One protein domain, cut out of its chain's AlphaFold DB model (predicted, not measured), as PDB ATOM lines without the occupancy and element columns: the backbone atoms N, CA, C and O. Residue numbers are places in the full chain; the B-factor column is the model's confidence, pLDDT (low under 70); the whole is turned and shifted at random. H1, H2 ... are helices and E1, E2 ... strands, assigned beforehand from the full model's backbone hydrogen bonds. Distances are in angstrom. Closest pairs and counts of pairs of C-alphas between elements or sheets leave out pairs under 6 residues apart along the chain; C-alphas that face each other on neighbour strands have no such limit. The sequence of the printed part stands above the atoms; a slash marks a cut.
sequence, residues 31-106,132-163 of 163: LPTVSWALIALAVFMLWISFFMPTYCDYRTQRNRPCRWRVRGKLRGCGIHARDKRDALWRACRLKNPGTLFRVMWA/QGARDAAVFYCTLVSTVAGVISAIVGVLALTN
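Overview. This is residues 31 to 106 and 132 to 163 of the 163 residues of an uncharacterized protein of Tamaricihabitans halophyticus (UniProt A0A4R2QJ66). Two long helices, H1 and H3, cross as an X; beyond one end of H1 lies a loose head of hairpin E1-E2 and helix H2, from which residues 100 to 106 stick out. The 108 printed residues hold, in order, H1, E1, E2, H2, H3, mostly helix, with sheet E1 - E2 antiparallel. The whole is loose, radius of gyration of the C-alphas 17.9 A, spans 60 by 30 by 22 A.

Along the chain. E1, residues 53 to 55, and E2, residues 69 to 71, each measure 7.2 A. H1, residues 33 to 50, measures 25.9 A from C-alpha 33 at (225.861, 234.500, 147.829). H2, residues 81 to 91, measures 15.3 A. H3, residues 132 to 162, measures 45.8 A, ending at C-alpha (214.342, 227.476, 132.232).

Arrangement. In hairpin E1 and E2, N 54 and O 70 are within hydrogen-bond range, 2.9 A. H1 touches H3 residues 143 to 150 alone, opposite ways at a steep tilt of 42 degrees; closest C-alphas Ala 42 and Thr 147, 6.5 A. H2 touches H3 residues 133 to 137 alone, about perpendicular at 78 degrees; closest C-alphas Ala 91 and Ala 137, 6.3 A. In H1, H2 and H3 every O i to N i+4 pair is within range.

Size, cuts and confidence. The farthest C-alphas, Arg 62 and Asn 163, are 62.9 A apart. Residues 107 to 131 are not printed, a 33.9 A gap between C-alphas 106 and 132. The link E1 to E2 is long. Eighteen residues are under pLDDT 70, among them 132 to 138.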
ATOM      1  N   LEU A  31     223.843 231.032 141.486       84.31
ATOM      2  CA  LEU A  31     223.583 230.793 142.901       84.31
ATOM      3  C   LEU A  31     223.750 232.087 143.705       84.31
ATOM      4  O   LEU A  31     224.776 232.755 143.573       84.31
ATOM      5  N   PRO A  32     222.803 232.422 144.600       87.50
ATOM      6  CA  PRO A  32     222.944 233.581 145.471       87.50
ATOM      7  C   PRO A  32     224.114 233.388 146.446       87.50
ATOM      8  O   PRO A  32     224.459 232.266 146.826       87.50
ATOM      9  N   THR A  33     224.695 234.491 146.922       84.88
ATOM     10  CA  THR A  33     225.861 234.500 147.829       84.88
ATOM     11  C   THR A  33     225.664 233.634 149.079       84.88
ATOM     12  O   THR A  33     226.594 232.970 149.536       84.88
ATOM     13  N   VAL A  34     224.439 233.583 149.612       80.81
ATOM     14  CA  VAL A  34     224.098 232.751 150.779       80.81
ATOM     15  C   VAL A  34     224.289 231.259 150.478       80.81
ATOM     16  O   VAL A  34     224.849 230.536 151.301       80.81
ATOM     17  N   SER A  35     223.901 230.797 149.286       82.38
ATOM     18  CA  SER A  35     224.083 229.401 148.871       82.38
ATOM     19  C   SER A  35     225.561 229.024 148.806       82.38
ATOM     20  O   SER A  35     225.937 227.946 149.265       82.38
ATOM     21  N   TRP A  36     226.422 229.925 148.324       82.69
ATOM     22  CA  TRP A  36     227.872 229.705 148.312       82.69
ATOM     23  C   TRP A  36     228.457 229.544 149.715       82.69
ATOM     24  O   TRP A  36     229.267 228.642 149.935       82.69
ATOM     25  N   ALA A  37     228.019 230.362 150.676       83.19
ATOM     26  CA  ALA A  37     228.453 230.240 152.066       83.19
ATOM     27  C   ALA A  37     228.039 228.889 152.677       83.19
ATOM     28  O   ALA A  37     228.845 228.232 153.341       83.19
ATOM     29  N   LEU A  38     226.809 228.436 152.406       83.94
ATOM     30  CA  LEU A  38     226.317 227.133 152.863       83.94
ATOM     31  C   LEU A  38     227.083 225.968 152.223       83.94
ATOM     32  O   LEU A  38     227.450 225.023 152.923       83.94
ATOM     33  N   ILE A  39     227.378 226.045 150.922       82.81
ATOM     34  CA  ILE A  39     228.181 225.039 150.214       82.81
ATOM     35  C   ILE A  39     229.598 224.984 150.794       82.81
ATOM     36  O   ILE A  39     230.086 223.899 151.107       82.81
ATOM     37  N   ALA A  40     230.250 226.133 150.989       82.81
ATOM     38  CA  ALA A  40     231.589 226.192 151.571       82.81
ATOM     39  C   ALA A  40     231.621 225.577 152.981       82.81
ATOM     40  O   ALA A  40     232.499 224.764 153.284       82.81
ATOM     41  N   LEU A  41     230.628 225.895 153.818       86.81
ATOM     42  CA  LEU A  41     230.473 225.304 155.147       86.81
ATOM     43  C   LEU A  41     230.270 223.783 155.078       86.81
ATOM     44  O   LEU A  41     230.908 223.041 155.829       86.81
ATOM     45  N   ALA A  42     229.423 223.304 154.166       83.62
ATOM     46  CA  ALA A  42     229.178 221.877 153.972       83.62
ATOM     47  C   ALA A  42     230.443 221.126 153.527       83.62
ATOM     48  O   ALA A  42     230.787 220.094 154.109       83.62
ATOM     49  N   VAL A  43     231.174 221.660 152.544       84.25
ATOM     50  CA  VAL A  43     232.452 221.098 152.071       84.25
ATOM     51  C   VAL A  43     233.477 221.070 153.203       84.25
ATOM     52  O   VAL A  43     234.148 220.054 153.400       84.25
ATOM     53  N   PHE A  44     233.563 222.136 153.999       85.19
ATOM     54  CA  PHE A  44     234.452 222.194 155.156       85.19
ATOM     55  C   PHE A  44     234.100 221.135 156.215       85.19
ATOM     56  O   PHE A  44     234.979 220.420 156.705       85.19
ATOM     57  N   MET A  45     232.811 220.955 156.515       87.06
ATOM     58  CA  MET A  45     232.341 219.919 157.440       87.06
ATOM     59  C   MET A  45     232.629 218.506 156.926       87.06
ATOM     60  O   MET A  45     233.076 217.649 157.697       87.06
ATOM     61  N   LEU A  46     232.442 218.254 155.627       84.94
ATOM     62  CA  LEU A  46     232.820 216.988 154.993       84.94
ATOM     63  C   LEU A  46     234.332 216.753 155.077       84.94
ATOM     64  O   LEU A  46     234.767 215.647 155.418       84.94
ATOM     65  N   TRP A  47     235.138 217.789 154.847       86.56
ATOM     66  CA  TRP A  47     236.590 217.703 154.963       86.56
ATOM     67  C   TRP A  47     237.033 217.297 156.375       86.56
ATOM     68  O   TRP A  47     237.776 216.322 156.533       86.56
ATOM     69  N   ILE A  48     236.510 217.958 157.414       87.12
ATOM     70  CA  ILE A  48     236.786 217.601 158.819       87.12
ATOM     71  C   ILE A  48     236.326 216.167 159.124       87.12
ATOM     72  O   ILE A  48     237.019 215.392 159.795       87.12
ATOM     73  N   SER A  49     235.155 215.793 158.615       88.62
ATOM     74  CA  SER A  49     234.527 214.509 158.914       88.62
ATOM     75  C   SER A  49     235.263 213.320 158.294       88.62
ATOM     76  O   SER A  49     235.341 212.267 158.935       88.62
ATOM     77  N   PHE A  50     235.847 213.474 157.100       86.94
ATOM     78  CA  PHE A  50     236.371 212.347 156.312       86.94
ATOM     79  C   PHE A  50     237.855 212.424 155.938       86.94
ATOM     80  O   PHE A  50     238.479 211.374 155.758       86.94
ATOM     81  N   PHE A  51     238.435 213.620 155.837       86.56
ATOM     82  CA  PHE A  51     239.766 213.812 155.253       86.56
ATOM     83  C   PHE A  51     240.796 214.299 156.268       86.56
ATOM     84  O   PHE A  51     241.925 213.804 156.266       86.56
ATOM     85  N   MET A  52     240.401 215.183 157.192       88.31
ATOM     86  CA  MET A  52     241.303 215.752 158.194       88.31
ATOM     87  C   MET A  52     242.061 214.644 158.950       88.31
ATOM     88  O   MET A  52     241.433 213.767 159.538       88.31
ATOM     89  N   PRO A  53     243.403 214.637 158.968       88.75
ATOM     90  CA  PRO A  53     244.159 213.611 159.673       88.75
ATOM     91  C   PRO A  53     243.958 213.752 161.186       88.75
ATOM     92  O   PRO A  53     244.345 214.759 161.780       88.75
ATOM     93  N   THR A  54     243.377 212.728 161.807       91.88
ATOM     94  CA  THR A  54     243.072 212.677 163.243       91.88
ATOM     95  C   THR A  54     243.562 211.361 163.859       91.88
ATOM     96  O   THR A  54     244.163 210.512 163.190       91.88
ATOM     97  N   TYR A  55     243.346 211.192 165.162       92.25
ATOM     98  CA  TYR A  55     243.538 209.921 165.855       92.25
ATOM     99  C   TYR A  55     242.186 209.249 166.105       92.25
ATOM    100  O   TYR A  55     241.154 209.909 166.228       92.25
ATOM    101  N   CYS A  56     242.187 207.920 166.157       91.69
ATOM    102  CA  CYS A  56     240.997 207.137 166.450       91.69
ATOM    103  C   CYS A  56     240.575 207.343 167.910       91.69
ATOM    104  O   CYS A  56     241.051 206.651 168.789       91.69
ATOM    105  N   ASP A  57     239.640 208.247 168.178       86.75
ATOM    106  CA  ASP A  57     239.195 208.558 169.547       86.75
ATOM    107  C   ASP A  57     238.222 207.514 170.150       86.75
ATOM    108  O   ASP A  57     237.278 207.833 170.865       86.75
ATOM    109  N   TYR A  58     238.396 206.235 169.800       88.38
ATOM    110  CA  TYR A  58     237.600 205.150 170.373       88.38
ATOM    111  C   TYR A  58     238.129 204.816 171.773       88.38
ATOM    112  O   TYR A  58     239.320 204.517 171.930       88.38
ATOM    113  N   ARG A  59     237.260 204.869 172.790       86.75
ATOM    114  CA  ARG A  59     237.606 204.486 174.165       86.75
ATOM    115  C   ARG A  59     237.565 202.968 174.307       86.75
ATOM    116  O   ARG A  59     236.526 202.344 174.136       86.75
ATOM    117  N   THR A  60     238.717 202.388 174.623       82.19
ATOM    118  CA  THR A  60     238.846 200.952 174.909       82.19
ATOM    119  C   THR A  60     238.261 200.600 176.282       82.19
ATOM    120  O   THR A  60     238.052 201.484 177.112       82.19
ATOM    121  N   GLN A  61     238.077 199.305 176.569       83.00
ATOM    122  CA  GLN A  61     237.609 198.817 177.880       83.00
ATOM    123  C   GLN A  61     238.481 199.289 179.059       83.00
ATOM    124  O   GLN A  61     237.994 199.452 180.170       83.00
ATOM    125  N   ARG A  62     239.767 199.582 178.819       87.12
ATOM    126  CA  ARG A  62     240.695 200.134 179.826       87.12
ATOM    127  C   ARG A  62     240.617 201.663 179.957       87.12
ATOM    128  O   ARG A  62     241.554 202.278 180.457       87.12
ATOM    129  N   ASN A  63     239.559 202.287 179.431       86.00
ATOM    130  CA  ASN A  63     239.333 203.736 179.387       86.00
ATOM    131  C   ASN A  63     240.481 204.550 178.747       86.00
ATOM    132  O   ASN A  63     240.618 205.750 178.978       86.00
ATOM    133  N   ARG A  64     241.328 203.916 177.925       87.31
ATOM    134  CA  ARG A  64     242.380 204.605 177.165       87.31
ATOM    135  C   ARG A  64     241.893 204.880 175.739       87.31
ATOM    136  O   ARG A  64     241.348 203.954 175.122       87.31
ATOM    137  N   PRO A  65     242.089 206.101 175.200       88.81
ATOM    138  CA  PRO A  65     241.749 206.404 173.816       88.81
ATOM    139  C   PRO A  65     242.714 205.687 172.870       88.81
ATOM    140  O   PRO A  65     243.922 205.598 173.129       88.81
ATOM    141  N   CYS A  66     242.194 205.168 171.761       91.00
ATOM    142  CA  CYS A  66     243.030 204.589 170.719       91.00
ATOM    143  C   CYS A  66     243.931 205.681 170.093       91.00
ATOM    144  O   CYS A  66     243.531 206.812 169.845       91.00
ATOM    145  N   ARG A  67     245.212 205.366 169.859       91.94
ATOM    146  CA  ARG A  67     246.201 206.321 169.306       91.94
ATOM    147  C   ARG A  67     246.535 206.064 167.838       91.94
ATOM    148  O   ARG A  67     247.528 206.564 167.316       91.94
ATOM    149  N   TRP A  68     245.724 205.255 167.161       93.75
ATOM    150  CA  TRP A  68     245.955 204.918 165.761       93.75
ATOM    151  C   TRP A  68     245.552 206.089 164.870       93.75
ATOM    152  O   TRP A  68     244.509 206.707 165.079       93.75
ATOM    153  N   ARG A  69     246.386 206.403 163.877       92.94
ATOM    154  CA  ARG A  69     246.126 207.489 162.925       92.94
ATOM    155  C   ARG A  69     245.005 207.099 161.970       92.94
ATOM    156  O   ARG A  69     245.009 205.994 161.431       92.94
ATOM    157  N   VAL A  70     244.083 208.023 161.737       94.00
ATOM    158  CA  VAL A  70     242.959 207.875 160.805       94.00
ATOM    159  C   VAL A  70     242.776 209.163 160.001       94.00
ATOM    160  O   VAL A  70     243.342 210.206 160.331       94.00
ATOM    161  N   ARG A  71     242.008 209.097 158.912       90.00
ATOM    162  CA  ARG A  71     241.590 210.279 158.146       90.00
ATOM    163  C   ARG A  71     240.113 210.528 158.413       90.00
ATOM    164  O   ARG A  71     239.305 209.651 158.130       90.00
ATOM    165  N   GLY A  72     239.790 211.687 158.966       88.50
ATOM    166  CA  GLY A  72     238.447 212.122 159.317       88.50
ATOM    167  C   GLY A  72     238.008 211.737 160.728       88.50
ATOM    168  O   GLY A  72     238.426 210.714 161.277       88.50
ATOM    169  N   LYS A  73     237.127 212.551 161.318       87.69
ATOM    170  CA  LYS A  73     236.496 212.245 162.610       87.69
ATOM    171  C   LYS A  73     235.462 211.127 162.553       87.69
ATOM    172  O   LYS A  73     235.249 210.506 163.585       87.69
ATOM    173  N   LEU A  74     234.844 210.830 161.412       87.12
ATOM    174  CA  LEU A  74     233.826 209.772 161.313       87.12
ATOM    175  C   LEU A  74     234.410 208.396 160.969       87.12
ATOM    176  O   LEU A  74     233.764 207.374 161.188       87.12
ATOM    177  N   ARG A  75     235.661 208.333 160.500       87.62
ATOM    178  CA  ARG A  75     236.348 207.059 160.253       87.62
ATOM    179  C   ARG A  75     236.955 206.503 161.542       87.62
ATOM    180  O   ARG A  75     237.403 207.243 162.421       87.62
ATOM    181  N   GLY A  76     236.930 205.181 161.684       89.19
ATOM    182  CA  GLY A  76     237.678 204.470 162.723       89.19
ATOM    183  C   GLY A  76     238.967 203.878 162.161       89.19
ATOM    184  O   GLY A  76     239.181 203.878 160.949       89.19
ATOM    185  N   CYS A  77     239.844 203.396 163.042       93.19
ATOM    186  CA  CYS A  77     241.013 202.627 162.618       93.19
ATOM    187  C   CYS A  77     240.587 201.235 162.120       93.19
ATOM    188  O   CYS A  77     239.428 200.868 162.275       93.19
ATOM    189  N   GLY A  78     241.498 200.439 161.548       89.88
ATOM    190  CA  GLY A  78     241.152 199.124 160.977       89.88
ATOM    191  C   GLY A  78     240.381 198.195 161.927       89.88
ATOM    192  O   GLY A  78     239.532 197.440 161.476       89.88
ATOM    193  N   ILE A  79     240.616 198.323 163.235       91.38
ATOM    194  CA  ILE A  79     239.948 197.534 164.277       91.38
ATOM    195  C   ILE A  79     238.591 198.157 164.658       91.38
ATOM    196  O   ILE A  79     237.575 197.478 164.650       91.38
ATOM    197  N   HIS A  80     238.547 199.469 164.923       92.88
ATOM    198  CA  HIS A  80     237.352 200.150 165.457       92.88
ATOM    199  C   HIS A  80     236.458 200.810 164.387       92.88
ATOM    200  O   HIS A  80     235.484 201.491 164.715       92.88
ATOM    201  N   ALA A  81     236.780 200.683 163.095       90.69
ATOM    202  CA  ALA A  81     236.001 201.284 162.006       90.69
ATOM    203  C   ALA A  81     234.558 200.775 161.967       90.69
ATOM    204  O   ALA A  81     233.645 201.533 161.631       90.69
ATOM    205  N   ARG A  82     234.362 199.505 162.320       88.81
ATOM    206  CA  ARG A  82     233.055 198.853 162.366       88.81
ATOM    207  C   ARG A  82     232.213 199.376 163.524       88.81
ATOM    208  O   ARG A  82     231.130 199.901 163.280       88.81
ATOM    209  N   ASP A  83     232.749 199.340 164.739       89.56
ATOM    210  CA  ASP A  83     232.031 199.768 165.948       89.56
ATOM    211  C   ASP A  83     231.637 201.240 165.883       89.56
ATOM    212  O   ASP A  83     230.530 201.621 166.260       89.56
ATOM    213  N   LYS A  84     232.518 202.077 165.331       89.06
ATOM    214  CA  LYS A  84     232.243 203.501 165.145       89.06
ATOM    215  C   LYS A  84     231.122 203.753 164.138       89.06
ATOM    216  O   LYS A  84     230.295 204.634 164.356       89.06
ATOM    217  N   ARG A  85     231.069 202.973 163.054       88.62
ATOM    218  CA  ARG A  85     229.984 203.058 162.068       88.62
ATOM    219  C   ARG A  85     228.662 202.598 162.676       88.62
ATOM    220  O   ARG A  85     227.663 203.286 162.512       88.62
ATOM    221  N   ASP A  86     228.664 201.486 163.408       88.88
ATOM    222  CA  ASP A  86     227.484 200.998 164.133       88.88
ATOM    223  C   ASP A  86     226.981 202.044 165.139       88.88
ATOM    224  O   ASP A  86     225.781 202.303 165.215       88.88
ATOM    225  N   ALA A  87     227.893 202.680 165.881       87.06
ATOM    226  CA  ALA A  87     227.565 203.748 166.820       87.06
ATOM    227  C   ALA A  87     226.968 204.975 166.121       87.06
ATOM    228  O   ALA A  87     225.997 205.528 166.628       87.06
ATOM    229  N   LEU A  88     227.494 205.364 164.954       88.00
ATOM    230  CA  LEU A  88     226.952 206.463 164.153       88.00
ATOM    231  C   LEU A  88     225.512 206.170 163.715       88.00
ATOM    232  O   LEU A  88     224.617 206.964 163.987       88.00
ATOM    233  N   TRP A  89     225.264 205.007 163.107       87.94
ATOM    234  CA  TRP A  89     223.909 204.620 162.696       87.94
ATOM    235  C   TRP A  89     222.950 204.537 163.887       87.94
ATOM    236  O   TRP A  89     221.817 205.008 163.802       87.94
ATOM    237  N   ARG A  90     223.419 204.015 165.026       86.62
ATOM    238  CA  ARG A  90     222.630 203.952 166.261       86.62
ATOM    239  C   ARG A  90     222.322 205.339 166.825       86.62
ATOM    240  O   ARG A  90     221.191 205.567 167.244       86.62
ATOM    241  N   ALA A  91     223.283 206.262 166.819       84.44
ATOM    242  CA  ALA A  91     223.063 207.655 167.215       84.44
ATOM    243  C   ALA A  91     222.019 208.328 166.311       84.44
ATOM    244  O   ALA A  91     221.197 209.109 166.784       84.44
ATOM    245  N   CYS A  92     221.990 207.933 165.039       80.31
ATOM    246  CA  CYS A  92     220.977 208.334 164.075       80.31
ATOM    247  C   CYS A  92     219.627 207.599 164.212       80.31
ATOM    248  O   CYS A  92     218.718 207.838 163.426       80.31
ATOM    249  N   ARG A  93     219.465 206.681 165.175       88.56
ATOM    250  CA  ARG A  93     218.275 205.813 165.293       88.56
ATOM    251  C   ARG A  93     217.948 205.045 164.000       88.56
ATOM    252  O   ARG A  93     216.798 204.696 163.750       88.56
ATOM    253  N   LEU A  94     218.962 204.762 163.186       85.50
ATOM    254  CA  LEU A  94     218.848 204.046 161.920       85.50
ATOM    255  C   LEU A  94     219.479 202.655 162.040       85.50
ATOM    256  O   LEU A  94     220.428 202.433 162.797       85.50
ATOM    257  N   LYS A  95     218.965 201.698 161.261       84.81
ATOM    258  CA  LYS A  95     219.587 200.373 161.130       84.81
ATOM    259  C   LYS A  95     220.821 200.492 160.237       84.81
ATOM    260  O   LYS A  95     220.740 201.059 159.153       84.81
ATOM    261  N   ASN A  96     221.955 199.944 160.673       84.69
ATOM    262  CA  ASN A  96     223.156 199.925 159.842       84.69
ATOM    263  C   ASN A  96     222.972 198.913 158.691       84.69
ATOM    264  O   ASN A  96     222.911 197.719 158.974       84.69
ATOM    265  N   PRO A  97     222.971 199.325 157.409       83.38
ATOM    266  CA  PRO A  97     222.832 198.390 156.287       83.38
ATOM    267  C   PRO A  97     223.980 197.370 156.215       83.38
ATOM    268  O   PRO A  97     223.813 196.267 155.704       83.38
ATOM    269  N   GLY A  98     225.142 197.693 156.793       82.00
ATOM    270  CA  GLY A  98     226.280 196.785 156.892       82.00
ATOM    271  C   GLY A  98     226.034 195.549 157.762       82.00
ATOM    272  O   GLY A  98     226.868 194.648 157.747       82.00
ATOM    273  N   THR A  99     224.927 195.472 158.512       82.06
ATOM    274  CA  THR A  99     224.547 194.231 159.205       82.06
ATOM    275  C   THR A  99     224.007 193.173 158.247       82.06
ATOM    276  O   THR A  99     224.115 191.999 158.568       82.06
ATOM    277  N   LEU A 100     223.475 193.558 157.080       80.19
ATOM    278  CA  LEU A 100     222.929 192.616 156.091       80.19
ATOM    279  C   LEU A 100     224.020 191.760 155.439       80.19
ATOM    280  O   LEU A 100     223.811 190.588 155.165       80.19
ATOM    281  N   PHE A 101     225.203 192.339 155.236       80.69
ATOM    282  CA  PHE A 101     226.348 191.673 154.604       80.69
ATOM    283  C   PHE A 101     227.358 191.145 155.629       80.69
ATOM    284  O   PHE A 101     228.506 190.840 155.299       80.69
ATOM    285  N   ARG A 102     226.977 191.109 156.909       75.94
ATOM    286  CA  ARG A 102     227.875 190.732 157.993       75.94
ATOM    287  C   ARG A 102     227.912 189.213 158.097       75.94
ATOM    288  O   ARG A 102     227.011 188.613 158.669       75.94
ATOM    289  N   VAL A 103     229.000 188.611 157.620       75.81
ATOM    290  CA  VAL A 103     229.336 187.226 157.964       75.81
ATOM    291  C   VAL A 103     229.680 187.206 159.454       75.81
ATOM    292  O   VAL A 103     230.715 187.727 159.876       75.81
ATOM    293  N   MET A 104     228.752 186.711 160.268       66.38
ATOM    294  CA  MET A 104     229.011 186.373 161.663       66.38
ATOM    295  C   MET A 104     229.394 184.902 161.673       66.38
ATOM    296  O   MET A 104     228.589 184.051 161.307       66.38
ATOM    297  N   TRP A 105     230.645 184.618 162.019       62.97
ATOM    298  CA  TRP A 105     231.035 183.257 162.347       62.97
ATOM    299  C   TRP A 105     230.289 182.891 163.626       62.97
ATOM    300  O   TRP A 105     230.398 183.626 164.606       62.97
ATOM    301  N   ALA A 106     229.488 181.827 163.584       58.56
ATOM    302  CA  ALA A 106     228.869 181.297 164.788       58.56
ATOM    303  C   ALA A 106     229.996 180.850 165.722       58.56
ATOM    304  O   ALA A 106     230.840 180.041 165.320       58.56
ATOM    305  N   GLN A 132     227.352 213.660 174.763       50.72
ATOM    306  CA  GLN A 132     228.294 214.030 173.699       50.72
ATOM    307  C   GLN A 132     227.809 213.510 172.331       50.72
ATOM    308  O   GLN A 132     227.814 214.244 171.347       50.72
ATOM    309  N   GLY A 133     227.304 212.269 172.293       56.22
ATOM    310  CA  GLY A 133     226.778 211.652 171.074       56.22
ATOM    311  C   GLY A 133     225.498 212.309 170.551       56.22
ATOM    312  O   GLY A 133     225.335 212.428 169.342       56.22
ATOM    313  N   ALA A 134     224.615 212.781 171.437       56.69
ATOM    314  CA  ALA A 134     223.404 213.499 171.038       56.69
ATOM    315  C   ALA A 134     223.724 214.859 170.396       56.69
ATOM    316  O   ALA A 134     223.106 215.225 169.396       56.69
ATOM    317  N   ARG A 135     224.724 215.582 170.921       65.88
ATOM    318  CA  ARG A 135     225.178 216.855 170.344       65.88
ATOM    319  C   ARG A 135     225.872 216.653 168.995       65.88
ATOM    320  O   ARG A 135     225.557 217.369 168.050       65.88
ATOM    321  N   ASP A 136     226.749 215.656 168.884       59.06
ATOM    322  CA  ASP A 136     227.427 215.327 167.621       59.06
ATOM    323  C   ASP A 136     226.436 214.838 166.549       59.06
ATOM    324  O   ASP A 136     226.559 215.199 165.377       59.06
ATOM    325  N   ALA A 137     225.411 214.076 166.950       61.78
ATOM    326  CA  ALA A 137     224.327 213.668 166.062       61.78
ATOM    327  C   ALA A 137     223.492 214.871 165.605       61.78
ATOM    328  O   ALA A 137     223.242 215.005 164.411       61.78
ATOM    329  N   ALA A 138     223.107 215.772 166.515       66.94
ATOM    330  CA  ALA A 138     222.356 216.978 166.167       66.94
ATOM    331  C   ALA A 138     223.121 217.858 165.167       66.94
ATOM    332  O   ALA A 138     222.541 218.300 164.178       66.94
ATOM    333  N   VAL A 139     224.433 218.041 165.372       71.00
ATOM    334  CA  VAL A 139     225.288 218.758 164.416       71.00
ATOM    335  C   VAL A 139     225.280 218.049 163.066       71.00
ATOM    336  O   VAL A 139     224.989 218.695 162.070       71.00
ATOM    337  N   PHE A 140     225.507 216.731 163.022       75.50
ATOM    338  CA  PHE A 140     225.472 215.962 161.774       75.50
ATOM    339  C   PHE A 140     224.133 216.090 161.032       75.50
ATOM    340  O   PHE A 140     224.130 216.269 159.815       75.50
ATOM    341  N   TYR A 141     223.008 216.039 161.748       65.69
ATOM    342  CA  TYR A 141     221.678 216.203 161.164       65.69
ATOM    343  C   TYR A 141     221.441 217.604 160.626       65.69
ATOM    344  O   TYR A 141     220.951 217.731 159.507       65.69
ATOM    345  N   CYS A 142     221.820 218.640 161.374       72.69
ATOM    346  CA  CYS A 142     221.761 220.006 160.870       72.69
ATOM    347  C   CYS A 142     222.584 220.136 159.589       72.69
ATOM    348  O   CYS A 142     222.066 220.650 158.603       72.69
ATOM    349  N   THR A 143     223.807 219.596 159.550       69.69
ATOM    350  CA  THR A 143     224.629 219.650 158.338       69.69
ATOM    351  C   THR A 143     223.961 218.909 157.188       69.69
ATOM    352  O   THR A 143     223.841 219.481 156.111       69.69
ATOM    353  N   LEU A 144     223.482 217.679 157.419       73.94
ATOM    354  CA  LEU A 144     222.819 216.854 156.408       73.94
ATOM    355  C   LEU A 144     221.601 217.576 155.818       73.94
ATOM    356  O   LEU A 144     221.506 217.708 154.597       73.94
ATOM    357  N   VAL A 145     220.716 218.087 156.677       75.06
ATOM    358  CA  VAL A 145     219.510 218.828 156.283       75.06
ATOM    359  C   VAL A 145     219.880 220.097 155.523       75.06
ATOM    360  O   VAL A 145     219.301 220.347 154.470       75.06
ATOM    361  N   SER A 146     220.881 220.856 155.979       66.44
ATOM    362  CA  SER A 146     221.367 222.036 155.256       66.44
ATOM    363  C   SER A 146     221.937 221.681 153.879       66.44
ATOM    364  O   SER A 146     221.671 222.404 152.922       66.44
ATOM    365  N   THR A 147     222.654 220.560 153.732       75.06
ATOM    366  CA  THR A 147     223.106 220.092 152.407       75.06
ATOM    367  C   THR A 147     221.946 219.731 151.491       75.06
ATOM    368  O   THR A 147     221.940 220.149 150.338       75.06
ATOM    369  N   VAL A 148     220.965 218.971 151.985       73.62
ATOM    370  CA  VAL A 148     219.802 218.560 151.185       73.62
ATOM    371  C   VAL A 148     218.985 219.782 150.770       73.62
ATOM    372  O   VAL A 148     218.657 219.920 149.595       73.62
ATOM    373  N   ALA A 149     218.727 220.703 151.701       68.50
ATOM    374  CA  ALA A 149     218.050 221.962 151.412       68.50
ATOM    375  C   ALA A 149     218.812 222.785 150.362       68.50
ATOM    376  O   ALA A 149     218.206 223.255 149.406       68.50
ATOM    377  N   GLY A 150     220.143 222.886 150.475       69.12
ATOM    378  CA  GLY A 150     220.981 223.574 149.490       69.12
ATOM    379  C   GLY A 150     220.898 222.963 148.087       69.12
ATOM    380  O   GLY A 150     220.788 223.697 147.107       69.12
ATOM    381  N   VAL A 151     220.889 221.630 147.982       74.50
ATOM    382  CA  VAL A 151     220.720 220.927 146.697       74.50
ATOM    383  C   VAL A 151     219.334 221.184 146.106       74.50
ATOM    384  O   VAL A 151     219.230 221.499 144.923       74.50
ATOM    385  N   ILE A 152     218.274 221.104 146.916       74.88
ATOM    386  CA  ILE A 152     216.902 221.373 146.461       74.88
ATOM    387  C   ILE A 152     216.771 222.820 145.978       74.88
ATOM    388  O   ILE A 152     216.251 223.049 144.888       74.88
ATOM    389  N   SER A 153     217.284 223.794 146.733       69.88
ATOM    390  CA  SER A 153     217.257 225.202 146.325       69.88
ATOM    391  C   SER A 153     218.019 225.447 145.022       69.88
ATOM    392  O   SER A 153     217.553 226.227 144.197       69.88
ATOM    393  N   ALA A 154     219.146 224.763 144.796       67.38
ATOM    394  CA  ALA A 154     219.868 224.848 143.530       67.38
ATOM    395  C   ALA A 154     219.044 224.288 142.356       67.38
ATOM    396  O   ALA A 154     218.968 224.924 141.308       67.38
ATOM    397  N   ILE A 155     218.379 223.140 142.540       76.50
ATOM    398  CA  ILE A 155     217.517 222.531 141.511       76.50
ATOM    399  C   ILE A 155     216.340 223.452 141.172       76.50
ATOM    400  O   ILE A 155     216.081 223.708 139.999       76.50
ATOM    401  N   VAL A 156     215.649 223.978 142.187       81.38
ATOM    402  CA  VAL A 156     214.519 224.902 141.992       81.38
ATOM    403  C   VAL A 156     214.972 226.182 141.286       81.38
ATOM    404  O   VAL A 156     214.283 226.642 140.381       81.38
ATOM    405  N   GLY A 157     216.141 226.726 141.642       76.81
ATOM    406  CA  GLY A 157     216.706 227.902 140.976       76.81
ATOM    407  C   GLY A 157     216.986 227.673 139.490       76.81
ATOM    408  O   GLY A 157     216.644 228.517 138.669       76.81
ATOM    409  N   VAL A 158     217.537 226.511 139.126       73.62
ATOM    410  CA  VAL A 158     217.758 226.147 137.716       73.62
ATOM    411  C   VAL A 158     216.431 226.003 136.969       73.62
ATOM    412  O   VAL A 158     216.289 226.556 135.884       73.62
ATOM    413  N   LEU A 159     215.447 225.316 137.557       81.56
ATOM    414  CA  LEU A 159     214.129 225.129 136.936       81.56
ATOM    415  C   LEU A 159     213.376 226.453 136.727       81.56
ATOM    416  O   LEU A 159     212.637 226.589 135.755       81.56
ATOM    417  N   ALA A 160     213.571 227.427 137.617       77.81
ATOM    418  CA  ALA A 160     212.984 228.760 137.500       77.81
ATOM    419  C   ALA A 160     213.635 229.626 136.409       77.81
ATOM    420  O   ALA A 160     213.017 230.584 135.967       77.81
ATOM    421  N   LEU A 161     214.863 229.314 135.981       76.00
ATOM    422  CA  LEU A 161     215.540 230.013 134.879       76.00
ATOM    423  C   LEU A 161     215.195 229.423 133.505       76.00
ATOM    424  O   LEU A 161     215.436 230.064 132.487       76.00
ATOM    425  N   THR A 162     214.692 228.187 133.472       79.25
ATOM    426  CA  THR A 162     214.342 227.476 132.232       79.25
ATOM    427  C   THR A 162     212.876 227.618 131.822       79.25
ATOM    428  O   THR A 162     212.537 227.206 130.714       79.25
ATOM    429  N   ASN A 163     212.024 228.156 132.699       67.06
ATOM    430  CA  ASN A 163     210.618 228.482 132.431       67.06
ATOM    431  C   ASN A 163     210.454 229.990 132.254       67.06
ATOM    432  O   ASN A 163     209.599 230.382 131.433       67.06
TER     433      ASN A 163